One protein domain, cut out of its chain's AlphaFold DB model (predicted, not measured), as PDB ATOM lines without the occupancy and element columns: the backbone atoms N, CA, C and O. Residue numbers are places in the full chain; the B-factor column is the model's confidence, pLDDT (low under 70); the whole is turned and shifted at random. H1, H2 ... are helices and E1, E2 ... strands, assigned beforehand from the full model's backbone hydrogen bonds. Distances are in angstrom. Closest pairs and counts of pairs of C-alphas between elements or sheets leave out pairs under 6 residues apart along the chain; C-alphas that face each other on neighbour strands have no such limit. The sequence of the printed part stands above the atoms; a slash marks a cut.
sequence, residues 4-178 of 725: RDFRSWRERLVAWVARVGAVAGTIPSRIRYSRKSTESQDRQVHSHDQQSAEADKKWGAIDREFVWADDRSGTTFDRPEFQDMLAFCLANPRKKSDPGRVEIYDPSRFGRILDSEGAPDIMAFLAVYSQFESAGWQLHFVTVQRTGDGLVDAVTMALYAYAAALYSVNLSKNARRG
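What this domain is: This is residues 4 to 178 of the 725 residues of the protein "Recombinase" of Gemmatirosa kalamazoonesis (UniProt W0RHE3). A strongly twisted sheet of four parallel strands makes the core, with H2 over one of its faces and H3 over the other, and H5 on H3's face beside the edge strand E4. The long helix H6 runs past H4 and H5, and its residues 170 to 178 stick out from the body, while H1 touches no helix and has its centre farthest of the elements from the mean of the C-alphas, 19.9 A. The printed part has 175 residues with six named helices and four named strands, in the order H1, E1, H2, E2, H3, E3, H4, H5, E4, H6; the sheet's order is E2, E1, E3, E4, and the class is mixed, helices and strands. The whole is compact, with a radius of gyration of the C-alphas of 16.5 A and spans of 56 by 39 by 31 A.

How they stand to each other: H1, residues 4 to 22, is not on the sheet. E1, residues 30 to 35, is an inner strand. H2, residues 48 to 59, is on the sheet at a height of 9.1 A, its closest C-alphas to E1 being His 48 and Ser 34, 5.7 A apart; at 32 degrees to E1 on the local plane it is only just slantwise to the strands. E2, residues 67 to 70, is an edge strand parallel to E1, with N 68 and O 32 within hydrogen-bond range at 2.9 A. E1, H2 and E2 form a strand-helix-strand unit, two parallel neighbour strands with a helix between, and its crossover is right-handed. H3, residues 80 to 91, is on the opposite face from H2, at a height of 9.3 A, along the strands at 19 degrees to E1 on the local plane. H1 and H3 are close but not clearly touching, with closest C-alphas Arg 12 and Asp 84 at 7.6 A. E3, residues 100 to 104, is parallel to E1, with N 33 and O 103 at 2.9 A; E2, H3 and E3 make a split unit, E1 between the two strands, with a right-handed crossover. H4, residues 107 to 110, is on H3's face of the sheet. H5, residues 122 to 134, is on that face too, over none of the strands; its residues 131 to 132 touch H3 at a steep tilt of 43 degrees, closest at the C-alphas of Phe 132 and Cys 89, 6.8 A apart. E4, residues 137 to 141, is parallel to E3, with N 138 and O 100 at 2.8 A; E3, H4, H5 and E4 form another right-handed strand-helix-strand unit, and with helices on both faces of the sheet there are three layers, H3 and H5 on one face and H2 on the other. H6, residues 150 to 178, only grazes the sheet; it touches H4 at the C-alphas of Ala 161 and Ser 108, 5.6 A apart, and H5 at those of Ala 158 and Ile 122, 6.2 A apart. In H1, H2, H3 and H6 every O i to N i+4 pair is within hydrogen-bond range, in H5 7 of 9 are, and H4 is too short for such a pair.

Where its parts are: H1 begins at C-alpha 4, (118.625, 126.400, 122.754), and measures 27.8 A to C-alpha 22. E1 measures 17.3 A from C-alpha 30, at (131.325, 133.062, 95.339), to C-alpha 35. H2 and H3 measure 16.2 A each, and H5 18.0 A. H6 measures 41.7 A and ends at C-alpha 178, (87.857, 139.195, 96.964).

The domain as a whole: The C-alphas of Ala 24 and Arg 177 are the two farthest apart, 55.9 A. The printed part has no cut. The links E1 to H2 and H4 to H5 are long. The mean pLDDT of the printed part is 81.7, with residues 4 to 26 and 37 to 45 under 70.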
ATOM      1  N   ARG A   4     119.083 126.859 124.073       28.58
ATOM      2  CA  ARG A   4     118.625 126.400 122.754       28.58
ATOM      3  C   ARG A   4     119.535 126.908 121.631       28.58
ATOM      4  O   ARG A   4     119.853 126.143 120.723       28.58
ATOM      5  N   ASP A   5     120.018 128.144 121.757       35.91
ATOM      6  CA  ASP A   5     120.948 128.771 120.809       35.91
ATOM      7  C   ASP A   5     122.287 128.027 120.791       35.91
ATOM      8  O   ASP A   5     122.837 127.759 119.729       35.91
ATOM      9  N   PHE A   6     122.770 127.596 121.962       31.84
ATOM     10  CA  PHE A   6     124.053 126.896 122.103       31.84
ATOM     11  C   PHE A   6     124.083 125.522 121.407       31.84
ATOM     12  O   PHE A   6     125.116 125.100 120.888       31.84
ATOM     13  N   ARG A   7     122.940 124.818 121.367       34.81
ATOM     14  CA  ARG A   7     122.818 123.516 120.689       34.81
ATOM     15  C   ARG A   7     122.758 123.685 119.169       34.81
ATOM     16  O   ARG A   7     123.521 123.037 118.463       34.81
ATOM     17  N   SER A   8     121.954 124.649 118.707       45.62
ATOM     18  CA  SER A   8     121.924 125.102 117.309       45.62
ATOM     19  C   SER A   8     123.307 125.553 116.826       45.62
ATOM     20  O   SER A   8     123.694 125.252 115.703       45.62
ATOM     21  N   TRP A   9     124.062 126.276 117.657       43.69
ATOM     22  CA  TRP A   9     125.404 126.750 117.314       43.69
ATOM     23  C   TRP A   9     126.392 125.591 117.132       43.69
ATOM     24  O   TRP A   9     127.095 125.560 116.130       43.69
ATOM     25  N   ARG A  10     126.390 124.584 118.022       40.94
ATOM     26  CA  ARG A  10     127.216 123.371 117.854       40.94
ATOM     27  C   ARG A  10     126.861 122.569 116.601       40.94
ATOM     28  O   ARG A  10     127.766 122.116 115.911       40.94
ATOM     29  N   GLU A  11     125.575 122.397 116.302       48.47
ATOM     30  CA  GLU A  11     125.123 121.670 115.104       48.47
ATOM     31  C   GLU A  11     125.552 122.396 113.812       48.47
ATOM     32  O   GLU A  11     126.057 121.754 112.890       48.47
ATOM     33  N   ARG A  12     125.477 123.735 113.778       53.91
ATOM     34  CA  ARG A  12     126.011 124.548 112.666       53.91
ATOM     35  C   ARG A  12     127.540 124.538 112.594       53.91
ATOM     36  O   ARG A  12     128.080 124.474 111.498       53.91
ATOM     37  N   LEU A  13     128.245 124.530 113.729       46.97
ATOM     38  CA  LEU A  13     129.710 124.437 113.759       46.97
ATOM     39  C   LEU A  13     130.206 123.106 113.166       46.97
ATOM     40  O   LEU A  13     131.195 123.085 112.442       46.97
ATOM     41  N   VAL A  14     129.497 122.000 113.422       50.78
ATOM     42  CA  VAL A  14     129.804 120.688 112.821       50.78
ATOM     43  C   VAL A  14     129.534 120.692 111.311       50.78
ATOM     44  O   VAL A  14     130.366 120.204 110.549       50.78
ATOM     45  N   ALA A  15     128.429 121.298 110.861       54.72
ATOM     46  CA  ALA A  15     128.165 121.486 109.431       54.72
ATOM     47  C   ALA A  15     129.218 122.390 108.751       54.72
ATOM     48  O   ALA A  15     129.607 122.131 107.615       54.72
ATOM     49  N   TRP A  16     129.718 123.409 109.455       60.41
ATOM     50  CA  TRP A  16     130.783 124.301 108.990       60.41
ATOM     51  C   TRP A  16     132.128 123.573 108.833       60.41
ATOM     52  O   TRP A  16     132.722 123.655 107.760       60.41
ATOM     53  N   VAL A  17     132.567 122.788 109.830       54.75
ATOM     54  CA  VAL A  17     133.791 121.963 109.714       54.75
ATOM     55  C   VAL A  17     133.684 120.982 108.541       54.75
ATOM     56  O   VAL A  17     134.650 120.819 107.800       54.75
ATOM     57  N   ALA A  18     132.512 120.372 108.329       55.97
ATOM     58  CA  ALA A  18     132.292 119.458 107.210       55.97
ATOM     59  C   ALA A  18     132.436 120.149 105.837       55.97
ATOM     60  O   ALA A  18     133.174 119.647 104.992       55.97
ATOM     61  N   ARG A  19     131.808 121.321 105.630       63.88
ATOM     62  CA  ARG A  19     131.907 122.076 104.361       63.88
ATOM     63  C   ARG A  19     133.321 122.607 104.094       63.88
ATOM     64  O   ARG A  19     133.794 122.558 102.965       63.88
ATOM     65  N   VAL A  20     134.026 123.099 105.116       58.12
ATOM     66  CA  VAL A  20     135.407 123.598 104.949       58.12
ATOM     67  C   VAL A  20     136.392 122.446 104.695       58.12
ATOM     68  O   VAL A  20     137.317 122.590 103.895       58.12
ATOM     69  N   GLY A  21     136.170 121.284 105.322       55.28
ATOM     70  CA  GLY A  21     136.969 120.075 105.100       55.28
ATOM     71  C   GLY A  21     136.808 119.466 103.702       55.28
ATOM     72  O   GLY A  21     137.773 118.921 103.171       55.28
ATOM     73  N   ALA A  22     135.629 119.591 103.083       53.59
ATOM     74  CA  ALA A  22     135.360 119.072 101.740       53.59
ATOM     75  C   ALA A  22     136.108 119.827 100.621       53.59
ATOM     76  O   ALA A  22     136.453 119.230  99.604       53.59
ATOM     77  N   VAL A  23     136.414 121.116 100.818       52.50
ATOM     78  CA  VAL A  23     136.993 122.013  99.790       52.50
ATOM     79  C   VAL A  23     138.442 122.407 100.128       52.50
ATOM     80  O   VAL A  23     138.889 123.536  99.914       52.50
ATOM     81  N   ALA A  24     139.186 121.459 100.710       53.78
ATOM     82  CA  ALA A  24     140.607 121.573 101.067       53.78
ATOM     83  C   ALA A  24     140.978 122.798 101.940       53.78
ATOM     84  O   ALA A  24     142.117 123.259 101.920       53.78
ATOM     85  N   GLY A  25     140.029 123.334 102.721       60.28
ATOM     86  CA  GLY A  25     140.230 124.524 103.556       60.28
ATOM     87  C   GLY A  25     140.082 125.868 102.828       60.28
ATOM     88  O   GLY A  25     140.229 126.917 103.455       60.28
ATOM     89  N   THR A  26     139.766 125.870 101.530       68.06
ATOM     90  CA  THR A  26     139.639 127.095 100.723       68.06
ATOM     91  C   THR A  26     138.220 127.664 100.780       68.06
ATOM     92  O   THR A  26     137.270 127.049 100.302       68.06
ATOM     93  N   ILE A  27     138.065 128.872 101.331       78.12
ATOM     94  CA  ILE A  27     136.785 129.602 101.330       78.12
ATOM     95  C   ILE A  27     136.534 130.147  99.912       78.12
ATOM     96  O   ILE A  27     137.384 130.885  99.399       78.12
ATOM     97  N   PRO A  28     135.389 129.847  99.272       85.12
ATOM     98  CA  PRO A  28     135.111 130.297  97.913       85.12
ATOM     99  C   PRO A  28     134.908 131.815  97.858       85.12
ATOM    100  O   PRO A  28     134.369 132.429  98.778       85.12
ATOM    101  N   SER A  29     135.266 132.428  96.730       88.94
ATOM    102  CA  SER A  29     134.959 133.838  96.451       88.94
ATOM    103  C   SER A  29     133.495 134.072  96.051       88.94
ATOM    104  O   SER A  29     133.058 135.218  95.975       88.94
ATOM    105  N   ARG A  30     132.723 133.009  95.790       93.44
ATOM    106  CA  ARG A  30     131.325 133.062  95.339       93.44
ATOM    107  C   ARG A  30     130.474 132.059  96.115       93.44
ATOM    108  O   ARG A  30     130.833 130.890  96.208       93.44
ATOM    109  N   ILE A  31     129.329 132.510  96.612       95.00
ATOM    110  CA  ILE A  31     128.289 131.684  97.237       95.00
ATOM    111  C   ILE A  31     126.918 132.039  96.653       95.00
ATOM    112  O   ILE A  31     126.770 133.097  96.042       95.00
ATOM    113  N   ARG A  32     125.897 131.197  96.850       95.31
ATOM    114  CA  ARG A  32     124.557 131.425  96.286       95.31
ATOM    115  C   ARG A  32     123.433 131.243  97.299       95.31
ATOM    116  O   ARG A  32     123.428 130.287  98.069       95.31
ATOM    117  N   TYR A  33     122.424 132.109  97.219       95.62
ATOM    118  CA  TYR A  33     121.167 131.978  97.951       95.62
ATOM    119  C   TYR A  33     119.963 131.978  97.015       95.62
ATOM    120  O   TYR A  33     119.773 132.865  96.181       95.62
ATOM    121  N   SER A  34     119.106 130.982  97.200       93.31
ATOM    122  CA  SER A  34     117.877 130.794  96.438       93.31
ATOM    123  C   SER A  34     116.689 130.648  97.387       93.31
ATOM    124  O   SER A  34     116.805 130.095  98.482       93.31
ATOM    125  N   ARG A  35     115.516 131.153  96.991       90.19
ATOM    126  CA  ARG A  35     114.331 131.135  97.865       90.19
ATOM    127  C   ARG A  35     113.046 130.917  97.087       90.19
ATOM    128  O   ARG A  35     112.783 131.639  96.120       90.19
ATOM    129  N   LYS A  36     112.168 130.033  97.560       85.25
ATOM    130  CA  LYS A  36     110.762 129.975  97.125       85.25
ATOM    131  C   LYS A  36     109.820 130.168  98.314       85.25
ATOM    132  O   LYS A  36     110.151 129.866  99.452       85.25
ATOM    133  N   SER A  37     108.639 130.726  98.056       67.69
ATOM    134  CA  SER A  37     107.565 130.724  99.057       67.69
ATOM    135  C   SER A  37     106.866 129.371  99.007       67.69
ATOM    136  O   SER A  37     106.504 128.917  97.922       67.69
ATOM    137  N   THR A  38     106.604 128.759 100.160       57.81
ATOM    138  CA  THR A  38     105.827 127.510 100.288       57.81
ATOM    139  C   THR A  38     104.359 127.647  99.846       57.81
ATOM    140  O   THR A  38     103.640 126.654  99.749       57.81
ATOM    141  N   GLU A  39     103.897 128.859  99.524       47.81
ATOM    142  CA  GLU A  39     102.559 129.135  98.995       47.81
ATOM    143  C   GLU A  39     102.373 128.681  97.531       47.81
ATOM    144  O   GLU A  39     102.231 129.513  96.637       47.81
ATOM    145  N   SER A  40     102.248 127.362  97.317       42.56
ATOM    146  CA  SER A  40     101.874 126.662  96.060       42.56
ATOM    147  C   SER A  40     102.802 126.846  94.848       42.56
ATOM    148  O   SER A  40     103.125 127.967  94.465       42.56
ATOM    149  N   GLN A  41     103.152 125.737  94.180       43.12
ATOM    150  CA  GLN A  41     103.940 125.738  92.935       43.12
ATOM    151  C   GLN A  41     103.304 126.623  91.850       43.12
ATOM    152  O   GLN A  41     103.998 127.409  91.221       43.12
ATOM    153  N   ASP A  42     101.975 126.601  91.731       37.22
ATOM    154  CA  ASP A  42     101.157 127.391  90.795       37.22
ATOM    155  C   ASP A  42     101.225 128.929  90.980       37.22
ATOM    156  O   ASP A  42     100.606 129.671  90.220       37.22
ATOM    157  N   ARG A  43     101.981 129.437  91.965       44.97
ATOM    158  CA  ARG A  43     102.314 130.872  92.121       44.97
ATOM    159  C   ARG A  43     103.817 131.165  92.081       44.97
ATOM    160  O   ARG A  43     104.226 132.307  92.297       44.97
ATOM    161  N   GLN A  44     104.660 130.155  91.878       55.91
ATOM    162  CA  GLN A  44     106.109 130.317  91.874       55.91
ATOM    163  C   GLN A  44     106.583 130.697  90.473       55.91
ATOM    164  O   GLN A  44     106.509 129.896  89.553       55.91
ATOM    165  N   VAL A  45     107.114 131.915  90.336       56.84
ATOM    166  CA  VAL A  45     107.699 132.390  89.069       56.84
ATOM    167  C   VAL A  45     108.946 131.574  88.693       56.84
ATOM    168  O   VAL A  45     109.114 131.234  87.531       56.84
ATOM    169  N   HIS A  46     109.780 131.204  89.681       70.06
ATOM    170  CA  HIS A  46     110.968 130.362  89.480       70.06
ATOM    171  C   HIS A  46     111.240 129.406  90.654       70.06
ATOM    172  O   HIS A  46     111.210 129.826  91.821       70.06
ATOM    173  N   SER A  47     111.564 128.145  90.343       83.81
ATOM    174  CA  SER A  47     112.087 127.134  91.280       83.81
ATOM    175  C   SER A  47     113.517 127.461  91.752       83.81
ATOM    176  O   SER A  47     114.125 128.415  91.270       83.81
ATOM    177  N   HIS A  48     114.075 126.687  92.694       87.69
ATOM    178  CA  HIS A  48     115.495 126.829  93.072       87.69
ATOM    179  C   HIS A  48     116.428 126.490  91.908       87.69
ATOM    180  O   HIS A  48     117.413 127.192  91.697       87.69
ATOM    181  N   ASP A  49     116.087 125.460  91.133       86.88
ATOM    182  CA  ASP A  49     116.882 125.018  89.985       86.88
ATOM    183  C   ASP A  49     116.862 126.075  88.876       86.88
ATOM    184  O   ASP A  49     117.904 126.399  88.326       86.88
ATOM    185  N   GLN A  50     115.706 126.700  88.614       88.38
ATOM    186  CA  GLN A  50     115.599 127.819  87.667       88.38
ATOM    187  C   GLN A  50     116.363 129.059  88.157       88.38
ATOM    188  O   GLN A  50     117.108 129.656  87.388       88.38
ATOM    189  N   GLN A  51     116.238 129.425  89.440       90.94
ATOM    190  CA  GLN A  51     117.014 130.531  90.028       90.94
ATOM    191  C   GLN A  51     118.529 130.285  89.934       90.94
ATOM    192  O   GLN A  51     119.283 131.223  89.689       90.94
ATOM    193  N   SER A  52     118.964 129.034  90.116       90.81
ATOM    194  CA  SER A  52     120.373 128.639  90.009       90.81
ATOM    195  C   SER A  52     120.845 128.642  88.558       90.81
ATOM    196  O   SER A  52     121.857 129.265  88.276       90.81
ATOM    197  N   ALA A  53     120.071 128.069  87.632       90.06
ATOM    198  CA  ALA A  53     120.406 128.028  86.212       90.06
ATOM    199  C   ALA A  53     120.552 129.430  85.592       90.06
ATOM    200  O   ALA A  53     121.463 129.653  84.801       90.06
ATOM    201  N   GLU A  54     119.708 130.402  85.963       92.56
ATOM    202  CA  GLU A  54     119.876 131.789  85.497       92.56
ATOM    203  C   GLU A  54     121.120 132.472  86.099       92.56
ATOM    204  O   GLU A  54     121.783 133.257  85.421       92.56
ATOM    205  N   ALA A  55     121.493 132.146  87.342       91.62
ATOM    206  CA  ALA A  55     122.756 132.604  87.926       91.62
ATOM    207  C   ALA A  55     123.976 131.921  87.270       91.62
ATOM    208  O   ALA A  55     124.979 132.584  87.013       91.62
ATOM    209  N   ASP A  56     123.871 130.637  86.915       93.50
ATOM    210  CA  ASP A  56     124.911 129.876  86.211       93.50
ATOM    211  C   ASP A  56     125.144 130.394  84.791       93.50
ATOM    212  O   ASP A  56     126.292 130.525  84.375       93.50
ATOM    213  N   LYS A  57     124.090 130.787  84.064       93.31
ATOM    214  CA  LYS A  57     124.231 131.479  82.769       93.31
ATOM    215  C   LYS A  57     124.975 132.811  82.893       93.31
ATOM    216  O   LYS A  57     125.708 133.183  81.983       93.31
ATOM    217  N   LYS A  58     124.760 133.550  83.990       93.06
ATOM    218  CA  LYS A  58     125.305 134.905  84.186       93.06
ATOM    219  C   LYS A  58     126.734 134.907  84.741       93.06
ATOM    220  O   LYS A  58     127.497 135.816  84.426       93.06
ATOM    221  N   TRP A  59     127.087 133.927  85.577       92.31
ATOM    222  CA  TRP A  59     128.349 133.920  86.334       92.31
ATOM    223  C   TRP A  59     129.075 132.564  86.390       92.31
ATOM    224  O   TRP A  59     130.168 132.496  86.945       92.31
ATOM    225  N   GLY A  60     128.510 131.498  85.819       92.56
ATOM    226  CA  GLY A  60     129.052 130.137  85.871       92.56
ATOM    227  C   GLY A  60     128.641 129.352  87.123       92.56
ATOM    228  O   GLY A  60     128.147 129.921  88.100       92.56
ATOM    229  N   ALA A  61     128.876 128.039  87.088       91.56
ATOM    230  CA  ALA A  61     128.540 127.106  88.165       91.56
ATOM    231  C   ALA A  61     129.220 127.441  89.510       91.56
ATOM    232  O   ALA A  61     130.271 128.090  89.551       91.56
ATOM    233  N   ILE A  62     128.604 126.979  90.603       89.94
ATOM    234  CA  ILE A  62     129.129 126.986  91.979       89.94
ATOM    235  C   ILE A  62     128.863 125.605  92.593       89.94
ATOM    236  O   ILE A  62     127.808 125.012  92.346       89.94
ATOM    237  N   ASP A  63     129.790 125.109  93.413       85.38
ATOM    238  CA  ASP A  63     129.626 123.847  94.131       85.38
ATOM    239  C   ASP A  63     128.402 123.859  95.051       85.38
ATOM    240  O   ASP A  63     128.116 124.828  95.761       85.38
ATOM    241  N   ARG A  64     127.670 122.740  95.068       82.12
ATOM    242  CA  ARG A  64     126.358 122.635  95.730       82.12
ATOM    243  C   ARG A  64     126.412 122.882  97.241       82.12
ATOM    244  O   ARG A  64     125.395 123.242  97.825       82.12
ATOM    245  N   GLU A  65     127.576 122.716  97.862       83.62
ATOM    246  CA  GLU A  65     127.808 122.956  99.292       83.62
ATOM    247  C   GLU A  65     127.783 124.447  99.672       83.62
ATOM    248  O   GLU A  65     127.530 124.793 100.830       83.62
ATOM    249  N   PHE A  66     127.958 125.337  98.689       89.38
ATOM    250  CA  PHE A  66     127.873 126.794  98.834       89.38
ATOM    251  C   PHE A  66     126.571 127.378  98.265       89.38
ATOM    252  O   PHE A  66     126.492 128.571  97.954       89.38
ATOM    253  N   VAL A  67     125.534 126.542  98.144       91.19
ATOM    254  CA  VAL A  67     124.181 126.936  97.739       91.19
ATOM    255  C   VAL A  67     123.219 126.759  98.915       91.19
ATOM    256  O   VAL A  67     122.911 125.644  99.324       91.19
ATOM    257  N   TRP A  68     122.692 127.870  99.427       93.56
ATOM    258  CA  TRP A  68     121.650 127.893 100.455       93.56
ATOM    259  C   TRP A  68     120.258 128.035  99.810       93.56
ATOM    260  O   TRP A  68     120.075 128.785  98.841       93.56
ATOM    261  N   ALA A  69     119.261 127.308 100.330       91.81
ATOM    262  CA  ALA A  69     117.944 127.163  99.697       91.81
ATOM    263  C   ALA A  69     116.781 127.199 100.708       91.81
ATOM    264  O   ALA A  69     116.481 126.206 101.363       91.81
ATOM    265  N   ASP A  70     116.079 128.335 100.808       89.25
ATOM    266  CA  ASP A  70     114.944 128.506 101.733       89.25
ATOM    267  C   ASP A  70     113.562 128.278 101.087       89.25
ATOM    268  O   ASP A  70     113.186 128.943 100.115       89.25
ATOM    269  N   ASP A  71     112.735 127.480 101.766       86.94
ATOM    270  CA  ASP A  71     111.313 127.228 101.458       86.94
ATOM    271  C   ASP A  71     110.348 128.192 102.188       86.94
ATOM    272  O   ASP A  71     109.143 127.939 102.327       86.94
ATOM    273  N   ARG A  72     110.868 129.313 102.707       84.19
ATOM    274  CA  ARG A  72     110.153 130.247 103.596       84.19
ATOM    275  C   ARG A  72     109.764 131.571 102.923       84.19
ATOM    276  O   ARG A  72     110.361 132.032 101.943       84.19
ATOM    277  N   SER A  73     108.744 132.228 103.485       83.00
ATOM    278  CA  SER A  73     108.393 133.606 103.113       83.00
ATOM    279  C   SER A  73     109.566 134.546 103.403       83.00
ATOM    280  O   SER A  73     110.174 134.468 104.463       83.00
ATOM    281  N   GLY A  74     109.854 135.469 102.484       85.25
ATOM    282  CA  GLY A  74     110.869 136.513 102.673       85.25
ATOM    283  C   GLY A  74     110.387 137.736 103.457       85.25
ATOM    284  O   GLY A  74     110.976 138.796 103.303       85.25
ATOM    285  N   THR A  75     109.290 137.629 104.216       88.69
ATOM    286  CA  THR A  75     108.731 138.737 105.018       88.69
ATOM    287  C   THR A  75     109.486 138.996 106.322       88.69
ATOM    288  O   THR A  75     109.273 140.027 106.942       88.69
ATOM    289  N   THR A  76     110.370 138.087 106.733       89.44
ATOM    290  CA  THR A  76     111.310 138.267 107.846       89.44
ATOM    291  C   THR A  76     112.656 137.642 107.476       89.44
ATOM    292  O   THR A  76     112.745 136.844 106.535       89.44
ATOM    293  N   PHE A  77     113.700 137.966 108.239       90.19
ATOM    294  CA  PHE A  77     115.002 137.303 108.137       90.19
ATOM    295  C   PHE A  77     115.122 136.023 108.988       90.19
ATOM    296  O   PHE A  77     116.155 135.362 108.914       90.19
ATOM    297  N   ASP A  78     114.088 135.625 109.747       88.75
ATOM    298  CA  ASP A  78     114.059 134.379 110.546       88.75
ATOM    299  C   ASP A  78     113.835 133.133 109.662       88.75
ATOM    300  O   ASP A  78     112.779 132.481 109.627       88.75
ATOM    301  N   ARG A  79     114.857 132.837 108.859       89.75
ATOM    302  CA  ARG A  79     114.893 131.736 107.899       89.75
ATOM    303  C   ARG A  79     116.208 130.964 108.097       89.75
ATOM    304  O   ARG A  79     117.253 131.610 108.065       89.75
ATOM    305  N   PRO A  80     116.190 129.638 108.346       88.81
ATOM    306  CA  PRO A  80     117.372 128.894 108.774       88.81
ATOM    307  C   PRO A  80     118.535 128.998 107.798       88.81
ATOM    308  O   PRO A  80     119.627 129.348 108.227       88.81
ATOM    309  N   GLU A  81     118.289 128.783 106.504       91.06
ATOM    310  CA  GLU A  81     119.351 128.772 105.494       91.06
ATOM    311  C   GLU A  81     119.918 130.174 105.260       91.06
ATOM    312  O   GLU A  81     121.128 130.348 105.162       91.06
ATOM    313  N   PHE A  82     119.071 131.208 105.261       93.56
ATOM    314  CA  PHE A  82     119.550 132.591 105.219       93.56
ATOM    315  C   PHE A  82     120.389 132.978 106.446       93.56
ATOM    316  O   PHE A  82     121.391 133.671 106.306       93.56
ATOM    317  N   GLN A  83     119.977 132.560 107.647       92.25
ATOM    318  CA  GLN A  83     120.708 132.837 108.888       92.25
ATOM    319  C   GLN A  83     122.022 132.052 108.966       92.25
ATOM    320  O   GLN A  83     122.996 132.552 109.518       92.25
ATOM    321  N   ASP A  84     122.062 130.842 108.407       89.25
ATOM    322  CA  ASP A  84     123.281 130.048 108.256       89.25
ATOM    323  C   ASP A  84     124.256 130.706 107.266       89.25
ATOM    324  O   ASP A  84     125.415 130.926 107.607       89.25
ATOM    325  N   MET A  85     123.770 131.148 106.099       93.50
ATOM    326  CA  MET A  85     124.563 131.909 105.128       93.50
ATOM    327  C   MET A  85     125.082 133.239 105.702       93.50
ATOM    328  O   MET A  85     126.250 133.571 105.524       93.50
ATOM    329  N   LEU A  86     124.243 134.013 106.403       93.31
ATOM    330  CA  LEU A  86     124.668 135.265 107.039       93.31
ATOM    331  C   LEU A  86     125.749 135.002 108.097       93.31
ATOM    332  O   LEU A  86     126.773 135.682 108.107       93.31
ATOM    333  N   ALA A  87     125.564 133.985 108.946       89.62
ATOM    334  CA  ALA A  87     126.570 133.582 109.925       89.62
ATOM    335  C   ALA A  87     127.877 133.119 109.256       89.62
ATOM    336  O   ALA A  87     128.954 133.466 109.737       89.62
ATOM    337  N   PHE A  88     127.797 132.400 108.130       89.88
ATOM    338  CA  PHE A  88     128.957 132.030 107.319       89.88
ATOM    339  C   PHE A  88     129.704 133.268 106.803       89.88
ATOM    340  O   PHE A  88     130.911 133.364 107.011       89.88
ATOM    341  N   CYS A  89     129.015 134.245 106.206       91.19
ATOM    342  CA  CYS A  89     129.651 135.468 105.704       91.19
ATOM    343  C   CYS A  89     130.314 136.289 106.820       91.19
ATOM    344  O   CYS A  89     131.444 136.745 106.662       91.19
ATOM    345  N   LEU A  90     129.642 136.435 107.969       89.00
ATOM    346  CA  LEU A  90     130.167 137.158 109.133       89.00
ATOM    347  C   LEU A  90     131.375 136.458 109.777       89.00
ATOM    348  O   LEU A  90     132.291 137.129 110.242       89.00
ATOM    349  N   ALA A  91     131.395 135.121 109.796       86.62
ATOM    350  CA  ALA A  91     132.520 134.340 110.311       86.62
ATOM    351  C   ALA A  91     133.721 134.282 109.346       86.62
ATOM    352  O   ALA A  91     134.826 133.960 109.771       86.62
ATOM    353  N   ASN A  92     133.513 134.591 108.060       88.00
ATOM    354  CA  ASN A  92     134.525 134.507 107.006       88.00
ATOM    355  C   ASN A  92     134.635 135.849 106.253       88.00
ATOM    356  O   ASN A  92     134.302 135.912 105.065       88.00
ATOM    357  N   PRO A  93     135.054 136.943 106.921       89.81
ATOM    358  CA  PRO A  93     135.118 138.260 106.301       89.81
ATOM    359  C   PRO A  93     136.150 138.304 105.166       89.81
ATOM    360  O   PRO A  93     137.222 137.698 105.234       89.81
ATOM    361  N   ARG A  94     135.831 139.056 104.113       91.19
ATOM    362  CA  ARG A  94     136.642 139.193 102.897       91.19
ATOM    363  C   ARG A  94     137.346 140.548 102.864       91.19
ATOM    364  O   ARG A  94     136.846 141.548 103.378       91.19
ATOM    365  N   LYS A  95     138.531 140.600 102.252       88.88
ATOM    366  CA  LYS A  95     139.284 141.853 102.087       88.88
ATOM    367  C   LYS A  95     138.579 142.737 101.057       88.88
ATOM    368  O   LYS A  95     138.126 142.232 100.039       88.88
ATOM    369  N   LYS A  96     138.576 144.061 101.247       83.62
ATOM    370  CA  LYS A  96     138.004 145.009 100.264       83.62
ATOM    371  C   LYS A  96     138.652 144.923  98.870       83.62
ATOM    372  O   LYS A  96     138.016 145.286  97.891       83.62
ATOM    373  N   SER A  97     139.893 144.439  98.786       86.44
ATOM    374  CA  SER A  97     140.620 144.186  97.534       86.44
ATOM    375  C   SER A  97     140.225 142.884  96.822       86.44
ATOM    376  O   SER A  97     140.621 142.683  95.683       86.44
ATOM    377  N   ASP A  98     139.511 141.982  97.501       88.12
ATOM    378  CA  ASP A  98     139.057 140.679  96.993       88.12
ATOM    379  C   ASP A  98     137.701 140.315  97.651       88.12
ATOM    380  O   ASP A  98     137.617 139.401  98.492       88.12
ATOM    381  N   PRO A  99     136.637 141.094  97.360       90.44
ATOM    382  CA  PRO A  99     135.334 140.922  97.988       90.44
ATOM    383  C   PRO A  99     134.714 139.576  97.603       90.44
ATOM    384  O   PRO A  99     134.823 139.110  96.470       90.44
ATOM    385  N   GLY A 100     134.031 138.948  98.559       93.44
ATOM    386  CA  GLY A 100     133.219 137.766  98.273       93.44
ATOM    387  C   GLY A 100     131.914 138.164  97.586       93.44
ATOM    388  O   GLY A 100     131.408 139.261  97.801       93.44
ATOM    389  N   ARG A 101     131.333 137.271  96.787       93.69
ATOM    390  CA  ARG A 101     130.052 137.482  96.102       93.69
ATOM    391  C   ARG A 101     128.967 136.577  96.671       93.69
ATOM    392  O   ARG A 101     129.140 135.362  96.704       93.69
ATOM    393  N   VAL A 102     127.819 137.157  97.006       95.56
ATOM    394  CA  VAL A 102     126.579 136.427  97.298       95.56
ATOM    395  C   VAL A 102     125.637 136.559  96.106       95.56
ATOM    396  O   VAL A 102     125.115 137.638  95.825       95.56
ATOM    397  N   GLU A 103     125.429 135.464  95.385       95.81
ATOM    398  CA  GLU A 103     124.582 135.407  94.197       95.81
ATOM    399  C   GLU A 103     123.132 135.123  94.572       95.81
ATOM    400  O   GLU A 103     122.821 134.135  95.238       95.81
ATOM    401  N   ILE A 104     122.229 135.990  94.125       94.31
ATOM    402  CA  ILE A 104     120.798 135.911  94.407       94.31
ATOM    403  C   ILE A 104     120.045 136.184  93.105       94.31
ATOM    404  O   ILE A 104     120.446 137.027  92.310       94.31
ATOM    405  N   TYR A 105     118.931 135.495  92.857       92.00
ATOM    406  CA  TYR A 105     118.168 135.734  91.627       92.00
ATOM    407  C   TYR A 105     117.603 137.169  91.555       92.00
ATOM    408  O   TYR A 105     117.800 137.866  90.565       92.00
ATOM    409  N   ASP A 106     116.950 137.640  92.621       88.88
ATOM    410  CA  ASP A 106     116.219 138.915  92.643       88.88
ATOM    411  C   ASP A 106     116.162 139.512  94.068       88.88
ATOM    412  O   ASP A 106     116.129 138.725  95.026       88.88
ATOM    413  N   PRO A 107     116.112 140.850  94.262       89.31
ATOM    414  CA  PRO A 107     116.058 141.472  95.593       89.31
ATOM    415  C   PRO A 107     114.938 140.946  96.503       89.31
ATOM    416  O   PRO A 107     115.159 140.739  97.698       89.31
ATOM    417  N   SER A 108     113.772 140.589  95.950       85.81
ATOM    418  CA  SER A 108     112.666 140.000  96.725       85.81
ATOM    419  C   SER A 108     112.989 138.614  97.306       85.81
ATOM    420  O   SER A 108     112.297 138.127  98.211       85.81
ATOM    421  N   ARG A 109     114.030 137.933  96.802       89.44
ATOM    422  CA  ARG A 109     114.539 136.671  97.362       89.44
ATOM    423  C   ARG A 109     115.325 136.944  98.634       89.44
ATOM    424  O   ARG A 109     115.011 136.303  99.640       89.44
ATOM    425  N   PHE A 110     116.219 137.937  98.615       91.12
ATOM    426  CA  PHE A 110     116.919 138.428  99.803       91.12
ATOM    427  C   PHE A 110     115.919 138.871 100.875       91.12
ATOM    428  O   PHE A 110     115.904 138.284 101.955       91.12
ATOM    429  N   GLY A 111     114.992 139.782 100.565       88.19
ATOM    430  CA  GLY A 111     113.976 140.212 101.527       88.19
ATOM    431  C   GLY A 111     112.827 141.019 100.924       88.19
ATOM    432  O   GLY A 111     112.976 141.705  99.921       88.19
ATOM    433  N   ARG A 112     111.667 140.929 101.574       87.56
ATOM    434  CA  ARG A 112     110.487 141.796 101.410       87.56
ATOM    435  C   ARG A 112     109.933 142.099 102.806       87.56
ATOM    436  O   ARG A 112     108.813 141.710 103.139       87.56
ATOM    437  N   ILE A 113     110.820 142.610 103.659       91.12
ATOM    438  CA  ILE A 113     110.660 142.601 105.116       91.12
ATOM    439  C   ILE A 113     109.453 143.440 105.516       91.12
ATOM    440  O   ILE A 113     109.206 144.493 104.928       91.12
ATOM    441  N   LEU A 114     108.697 142.935 106.486       88.88
ATOM    442  CA  LEU A 114     107.595 143.647 107.108       88.88
ATOM    443  C   LEU A 114     107.890 143.842 108.596       88.88
ATOM    444  O   LEU A 114     108.461 142.950 109.229       88.88
ATOM    445  N   ASP A 115     107.462 144.978 109.131       87.75
ATOM    446  CA  ASP A 115     107.492 145.282 110.560       87.75
ATOM    447  C   ASP A 115     106.400 144.517 111.345       87.75
ATOM    448  O   ASP A 115     105.698 143.639 110.826       87.75
ATOM    449  N   SER A 116     106.244 144.845 112.632       83.06
ATOM    450  CA  SER A 116     105.209 144.276 113.506       83.06
ATOM    451  C   SER A 116     103.771 144.645 113.120       83.06
ATOM    452  O   SER A 116     102.845 143.943 113.530       83.06
ATOM    453  N   GLU A 117     103.569 145.713 112.348       82.12
ATOM    454  CA  GLU A 117     102.259 146.183 111.881       82.12
ATOM    455  C   GLU A 117     101.906 145.620 110.491       82.12
ATOM    456  O   GLU A 117     100.744 145.619 110.070       82.12
ATOM    457  N   GLY A 118     102.894 145.049 109.798       82.81
ATOM    458  CA  GLY A 118     102.774 144.489 108.458       82.81
ATOM    459  C   GLY A 118     103.041 145.501 107.341       82.81
ATOM    460  O   GLY A 118     102.669 145.224 106.195       82.81
ATOM    461  N   ALA A 119     103.651 146.649 107.648       87.00
ATOM    462  CA  ALA A 119     104.139 147.606 106.661       87.00
ATOM    463  C   ALA A 119     105.595 147.282 106.248       87.00
ATOM    464  O   ALA A 119     106.283 146.545 106.954       87.00
ATOM    465  N   PRO A 120     106.068 147.740 105.071       90.31
ATOM    466  CA  PRO A 120     107.428 147.463 104.607       90.31
ATOM    467  C   PRO A 120     108.523 148.054 105.505       90.31
ATOM    468  O   PRO A 120     108.624 149.271 105.645       90.31
ATOM    469  N   ASP A 121     109.410 147.202 106.015       90.94
ATOM    470  CA  ASP A 121     110.544 147.615 106.846       90.94
ATOM    471  C   ASP A 121     111.825 147.737 106.004       90.94
ATOM    472  O   ASP A 121     112.569 146.773 105.778       90.94
ATOM    473  N   ILE A 122     112.067 148.953 105.510       89.00
ATOM    474  CA  ILE A 122     113.280 149.296 104.755       89.00
ATOM    475  C   ILE A 122     114.517 149.291 105.669       89.00
ATOM    476  O   ILE A 122     115.606 148.917 105.229       89.00
ATOM    477  N   MET A 123     114.368 149.667 106.941       89.06
ATOM    478  CA  MET A 123     115.495 149.820 107.861       89.06
ATOM    479  C   MET A 123     116.082 148.463 108.249       89.06
ATOM    480  O   MET A 123     117.299 148.298 108.196       89.06
ATOM    481  N   ALA A 124     115.249 147.459 108.532       89.81
ATOM    482  CA  ALA A 124     115.715 146.091 108.736       89.81
ATOM    483  C   ALA A 124     116.375 145.515 107.474       89.81
ATOM    484  O   ALA A 124     117.393 144.826 107.580       89.81
ATOM    485  N   PHE A 125     115.844 145.809 106.278       91.62
ATOM    486  CA  PHE A 125     116.476 145.399 105.020       91.62
ATOM    487  C   PHE A 125     117.887 145.990 104.885       91.62
ATOM    488  O   PHE A 125     118.841 145.239 104.677       91.62
ATOM    489  N   LEU A 126     118.030 147.309 105.057       91.00
ATOM    490  CA  LEU A 126     119.315 148.009 104.976       91.00
ATOM    491  C   LEU A 126     120.295 147.563 106.070       91.00
ATOM    492  O   LEU A 126     121.476 147.386 105.785       91.00
ATOM    493  N   ALA A 127     119.817 147.314 107.291       92.00
ATOM    494  CA  ALA A 127     120.641 146.855 108.409       92.00
ATOM    495  C   ALA A 127     121.213 145.442 108.211       92.00
ATOM    496  O   ALA A 127     122.267 145.130 108.760       92.00
ATOM    497  N   VAL A 128     120.542 144.574 107.443       92.75
ATOM    498  CA  VAL A 128     121.087 143.257 107.067       92.75
ATOM    499  C   VAL A 128     121.915 143.347 105.785       92.75
ATOM    500  O   VAL A 128     122.945 142.689 105.694       92.75
ATOM    501  N   TYR A 129     121.536 144.197 104.824       92.50
ATOM    502  CA  TYR A 129     122.349 144.496 103.637       92.50
ATOM    503  C   TYR A 129     123.753 144.992 104.031       92.50
ATOM    504  O   TYR A 129     124.759 144.461 103.563       92.50
ATOM    505  N   SER A 130     123.828 145.948 104.963       90.62
ATOM    506  CA  SER A 130     125.093 146.526 105.428       90.62
ATOM    507  C   SER A 130     125.977 145.540 106.195       90.62
ATOM    508  O   SER A 130     127.195 145.710 106.186       90.62
ATOM    509  N   GLN A 131     125.419 144.487 106.805       93.81
ATOM    510  CA  GLN A 131     126.205 143.428 107.452       93.81
ATOM    511  C   GLN A 131     127.020 142.612 106.439       93.81
ATOM    512  O   GLN A 131     128.182 142.313 106.710       93.81
ATOM    513  N   PHE A 132     126.454 142.300 105.266       93.31
ATOM    514  CA  PHE A 132     127.196 141.619 104.197       93.31
ATOM    515  C   PHE A 132     128.325 142.509 103.664       93.31
ATOM    516  O   PHE A 132     129.486 142.101 103.689       93.31
ATOM    517  N   GLU A 133     128.013 143.753 103.286       89.81
ATOM    518  CA  GLU A 133     129.004 144.693 102.739       89.81
ATOM    519  C   GLU A 133     130.116 145.020 103.763       89.81
ATOM    520  O   GLU A 133     131.295 145.064 103.409       89.81
ATOM    521  N   SER A 134     129.782 145.154 105.055       90.31
ATOM    522  CA  SER A 134     130.768 145.367 106.134       90.31
ATOM    523  C   SER A 134     131.686 144.161 106.354       90.31
ATOM    524  O   SER A 134     132.843 144.338 106.728       90.31
ATOM    525  N   ALA A 135     131.200 142.944 106.093       92.81
ATOM    526  CA  ALA A 135     132.004 141.722 106.093       92.81
ATOM    527  C   ALA A 135     132.762 141.495 104.765       92.81
ATOM    528  O   ALA A 135     133.387 140.451 104.590       92.81
ATOM    529  N   GLY A 136     132.712 142.439 103.816       93.12
ATOM    530  CA  GLY A 136     133.352 142.314 102.503       93.12
ATOM    531  C   GLY A 136     132.628 141.378 101.528       93.12
ATOM    532  O   GLY A 136     133.215 140.974 100.523       93.12
ATOM    533  N   TRP A 137     131.374 141.016 101.810       94.56
ATOM    534  CA  TRP A 137     130.529 140.195 100.945       94.56
ATOM    535  C   TRP A 137     129.544 141.076 100.174       94.56
ATOM    536  O   TRP A 137     128.606 141.631 100.737       94.56
ATOM    537  N   GLN A 138     129.735 141.178  98.864       92.94
ATOM    538  CA  GLN A 138     128.881 141.950  97.973       92.94
ATOM    539  C   GLN A 138     127.663 141.135  97.541       92.94
ATOM    540  O   GLN A 138     127.785 140.017  97.027       92.94
ATOM    541  N   LEU A 139     126.470 141.707  97.701       93.19
ATOM    542  CA  LEU A 139     125.231 141.108  97.199       93.19
ATOM    543  C   LEU A 139     125.089 141.380  95.694       93.19
ATOM    544  O   LEU A 139     125.133 142.534  95.269       93.19
ATOM    545  N   HIS A 140     124.911 140.332  94.886       92.88
ATOM    546  CA  HIS A 140     124.744 140.415  93.432       92.88
ATOM    547  C   HIS A 140     123.426 139.780  92.991       92.88
ATOM    548  O   HIS A 140     123.140 138.626  93.314       92.88
ATOM    549  N   PHE A 141     122.655 140.516  92.186       93.06
ATOM    550  CA  PHE A 141     121.351 140.076  91.698       93.06
ATOM    551  C   PHE A 141     121.386 139.684  90.214       93.06
ATOM    552  O   PHE A 141     122.108 140.275  89.400       93.06
ATOM    553  N   VAL A 142     120.633 138.650  89.833       92.12
ATOM    554  CA  VAL A 142     120.489 138.273  88.417       92.12
ATOM    555  C   VAL A 142     119.651 139.334  87.700       92.12
ATOM    556  O   VAL A 142     120.079 139.816  86.650       92.12
ATOM    557  N   THR A 143     118.541 139.769  88.307       89.31
ATOM    558  CA  THR A 143     117.593 140.750  87.739       89.31
ATOM    559  C   THR A 143     118.051 142.211  87.782       89.31
ATOM    560  O   THR A 143     117.568 143.003  86.977       89.31
ATOM    561  N   VAL A 144     118.982 142.588  88.668       89.00
ATOM    562  CA  VAL A 144     119.431 143.984  88.846       89.00
ATOM    563  C   VAL A 144     120.955 144.068  88.733       89.00
ATOM    564  O   VAL A 144     121.673 143.290  89.364       89.00
ATOM    565  N   GLN A 145     121.463 144.989  87.912       86.31
ATOM    566  CA  GLN A 145     122.901 145.257  87.804       86.31
ATOM    567  C   GLN A 145     123.359 146.202  88.922       86.31
ATOM    568  O   GLN A 145     122.601 147.067  89.352       86.31
ATOM    569  N   ARG A 146     124.600 146.027  89.390       84.12
ATOM    570  CA  ARG A 146     125.251 146.972  90.306       84.12
ATOM    571  C   ARG A 146     125.879 148.108  89.508       84.12
ATOM    572  O   ARG A 146     126.460 147.864  88.454       84.12
ATOM    573  N   THR A 147     125.787 149.314  90.042       86.00
ATOM    574  CA  THR A 147     126.424 150.531  89.525       86.00
ATOM    575  C   THR A 147     127.894 150.633  89.934       86.00
ATOM    576  O   THR A 147     128.667 151.310  89.265       86.00
ATOM    577  N   GLY A 148     128.287 149.951  91.017       81.81
ATOM    578  CA  GLY A 148     129.618 150.057  91.619       81.81
ATOM    579  C   GLY A 148     129.715 151.145  92.694       81.81
ATOM    580  O   GLY A 148     130.639 151.105  93.505       81.81
ATOM    581  N   ASP A 149     128.739 152.053  92.766       86.56
ATOM    582  CA  ASP A 149     128.561 152.961  93.896       86.56
ATOM    583  C   ASP A 149     127.745 152.255  94.993       86.56
ATOM    584  O   ASP A 149     126.598 151.848  94.792       86.56
ATOM    585  N   GLY A 150     128.349 152.091  96.174       82.69
ATOM    586  CA  GLY A 150     127.734 151.360  97.283       82.69
ATOM    587  C   GLY A 150     126.475 152.017  97.859       82.69
ATOM    588  O   GLY A 150     125.613 151.305  98.377       82.69
ATOM    589  N   LEU A 151     126.335 153.344  97.759       83.50
ATOM    590  CA  LEU A 151     125.146 154.067  98.213       83.50
ATOM    591  C   LEU A 151     124.014 153.927  97.190       83.50
ATOM    592  O   LEU A 151     122.893 153.582  97.569       83.50
ATOM    593  N   VAL A 152     124.310 154.139  95.904       88.12
ATOM    594  CA  VAL A 152     123.328 153.984  94.817       88.12
ATOM    595  C   VAL A 152     122.819 152.543  94.766       88.12
ATOM    596  O   VAL A 152     121.606 152.328  94.701       88.12
ATOM    597  N   ASP A 153     123.711 151.557  94.891       87.56
ATOM    598  CA  ASP A 153     123.344 150.141  94.947       87.56
ATOM    599  C   ASP A 153     122.436 149.849  96.153       87.56
ATOM    600  O   ASP A 153     121.360 149.271  95.982       87.56
ATOM    601  N   ALA A 154     122.805 150.284  97.365       86.38
ATOM    602  CA  ALA A 154     122.010 150.040  98.573       86.38
ATOM    603  C   ALA A 154     120.600 150.656  98.492       86.38
ATOM    604  O   ALA A 154     119.611 149.978  98.791       86.38
ATOM    605  N   VAL A 155     120.490 151.912  98.036       87.75
ATOM    606  CA  VAL A 155     119.203 152.605  97.842       87.75
ATOM    607  C   VAL A 155     118.363 151.908  96.770       87.75
ATOM    608  O   VAL A 155     117.176 151.656  96.982       87.75
ATOM    609  N   THR A 156     118.973 151.516  95.651       89.88
ATOM    610  CA  THR A 156     118.290 150.787  94.572       89.88
ATOM    611  C   THR A 156     117.688 149.477  95.075       89.88
ATOM    612  O   THR A 156     116.508 149.201  94.847       89.88
ATOM    613  N   MET A 157     118.460 148.680  95.820       88.62
ATOM    614  CA  MET A 157     117.972 147.403  96.353       88.62
ATOM    615  C   MET A 157     116.879 147.588  97.409       88.62
ATOM    616  O   MET A 157     115.914 146.819  97.425       88.62
ATOM    617  N   ALA A 158     116.985 148.622  98.247       86.69
ATOM    618  CA  ALA A 158     115.948 148.990  99.206       86.69
ATOM    619  C   ALA A 158     114.623 149.365  98.515       86.69
ATOM    620  O   ALA A 158     113.563 148.904  98.941       86.69
ATOM    621  N   LEU A 159     114.669 150.121  97.411       89.75
ATOM    622  CA  LEU A 159     113.483 150.474  96.620       89.75
ATOM    623  C   LEU A 159     112.819 149.242  95.982       89.75
ATOM    624  O   LEU A 159     111.597 149.092  96.076       89.75
ATOM    625  N   TYR A 160     113.594 148.314  95.408       89.44
ATOM    626  CA  TYR A 160     113.053 147.047  94.891       89.44
ATOM    627  C   TYR A 160     112.397 146.200  95.993       89.44
ATOM    628  O   TYR A 160     111.306 145.655  95.799       89.44
ATOM    629  N   ALA A 161     113.028 146.105  97.166       83.81
ATOM    630  CA  ALA A 161     112.486 145.372  98.306       83.81
ATOM    631  C   ALA A 161     111.196 146.006  98.852       83.81
ATOM    632  O   ALA A 161     110.229 145.290  99.130       83.81
ATOM    633  N   TYR A 162     111.154 147.339  98.936       87.94
ATOM    634  CA  TYR A 162     109.974 148.113  99.320       87.94
ATOM    635  C   TYR A 162     108.807 147.892  98.350       87.94
ATOM    636  O   TYR A 162     107.703 147.548  98.778       87.94
ATOM    637  N   ALA A 163     109.051 147.990  97.039       89.12
ATOM    638  CA  ALA A 163     108.041 147.738  96.014       89.12
ATOM    639  C   ALA A 163     107.490 146.299  96.087       89.12
ATOM    640  O   ALA A 163     106.274 146.090  96.045       89.12
ATOM    641  N   ALA A 164     108.362 145.301  96.276       85.50
ATOM    642  CA  ALA A 164     107.962 143.903  96.440       85.50
ATOM    643  C   ALA A 164     107.159 143.653  97.735       85.50
ATOM    644  O   ALA A 164     106.217 142.849  97.743       85.50
ATOM    645  N   ALA A 165     107.500 144.344  98.827       86.00
ATOM    646  CA  ALA A 165     106.764 144.299 100.087       86.00
ATOM    647  C   ALA A 165     105.375 144.951  99.949       86.00
ATOM    648  O   ALA A 165     104.373 144.288 100.227       86.00
ATOM    649  N   LEU A 166     105.288 146.179  99.419       87.81
ATOM    650  CA  LEU A 166     104.021 146.863  99.118       87.81
ATOM    651  C   LEU A 166     103.106 146.019  98.226       87.81
ATOM    652  O   LEU A 166     101.922 145.857  98.533       87.81
ATOM    653  N   TYR A 167     103.644 145.443  97.147       85.75
ATOM    654  CA  TYR A 167     102.882 144.559  96.269       85.75
ATOM    655  C   TYR A 167     102.323 143.353  97.037       85.75
ATOM    656  O   TYR A 167     101.146 143.023  96.900       85.75
ATOM    657  N   SER A 168     103.123 142.734  97.913       80.56
ATOM    658  CA  SER A 168     102.679 141.618  98.759       80.56
ATOM    659  C   SER A 168     101.571 142.022  99.744       80.56
ATOM    660  O   SER A 168     100.617 141.262  99.939       80.56
ATOM    661  N   VAL A 169     101.656 143.214 100.345       85.00
ATOM    662  CA  VAL A 169     100.624 143.765 101.242       85.00
ATOM    663  C   VAL A 169      99.329 144.037 100.471       85.00
ATOM    664  O   VAL A 169      98.253 143.604 100.891       85.00
ATOM    665  N   ASN A 170      99.418 144.688  99.310       85.25
ATOM    666  CA  ASN A 170      98.265 145.002  98.468       85.25
ATOM    667  C   ASN A 170      97.610 143.740  97.889       85.25
ATOM    668  O   ASN A 170      96.384 143.627  97.904       85.25
ATOM    669  N   LEU A 171      98.396 142.741  97.478       82.50
ATOM    670  CA  LEU A 171      97.891 141.435  97.051       82.50
ATOM    671  C   LEU A 171      97.143 140.721  98.187       82.50
ATOM    672  O   LEU A 171      96.077 140.153  97.951       82.50
ATOM    673  N   SER A 172      97.645 140.791  99.425       79.31
ATOM    674  CA  SER A 172      96.966 140.245 100.609       79.31
ATOM    675  C   SER A 172      95.640 140.967 100.898       79.31
ATOM    676  O   SER A 172      94.597 140.318 101.048       79.31
ATOM    677  N   LYS A 173      95.639 142.311 100.880       83.75
ATOM    678  CA  LYS A 173      94.430 143.146 101.024       83.75
ATOM    679  C   LYS A 173      93.392 142.813  99.943       83.75
ATOM    680  O   LYS A 173      92.232 142.553 100.269       83.75
ATOM    681  N   ASN A 174      93.803 142.724  98.679       84.56
ATOM    682  CA  ASN A 174      92.922 142.413  97.551       84.56
ATOM    683  C   ASN A 174      92.402 140.969  97.593       84.56
ATOM    684  O   ASN A 174      91.209 140.746  97.392       84.56
ATOM    685  N   ALA A 175      93.235 139.988  97.953       83.25
ATOM    686  CA  ALA A 175      92.798 138.605  98.148       83.25
ATOM    687  C   ALA A 175      91.796 138.467  99.310       83.25
ATOM    688  O   ALA A 175      90.853 137.676  99.224       83.25
ATOM    689  N   ARG A 176      91.956 139.249 100.389       83.25
ATOM    690  CA  ARG A 176      90.975 139.325 101.482       83.25
ATOM    691  C   ARG A 176      89.666 139.965 101.013       83.25
ATOM    692  O   ARG A 176      88.614 139.388 101.272       83.25
ATOM    693  N   ARG A 177      89.720 141.099 100.305       84.94
ATOM    694  CA  ARG A 177      88.542 141.777  99.726       84.94
ATOM    695  C   ARG A 177      87.764 140.856  98.785       84.94
ATOM    696  O   ARG A 177      86.565 140.680  98.973       84.94
ATOM    697  N   GLY A 178      88.454 140.189  97.858       86.75
ATOM    698  CA  GLY A 178      87.857 139.195  96.964       86.75
ATOM    699  C   GLY A 178      87.203 138.039  97.724       86.75
ATOM    700  O   GLY A 178      86.078 137.661  97.413       86.75
TER     701      GLY A 178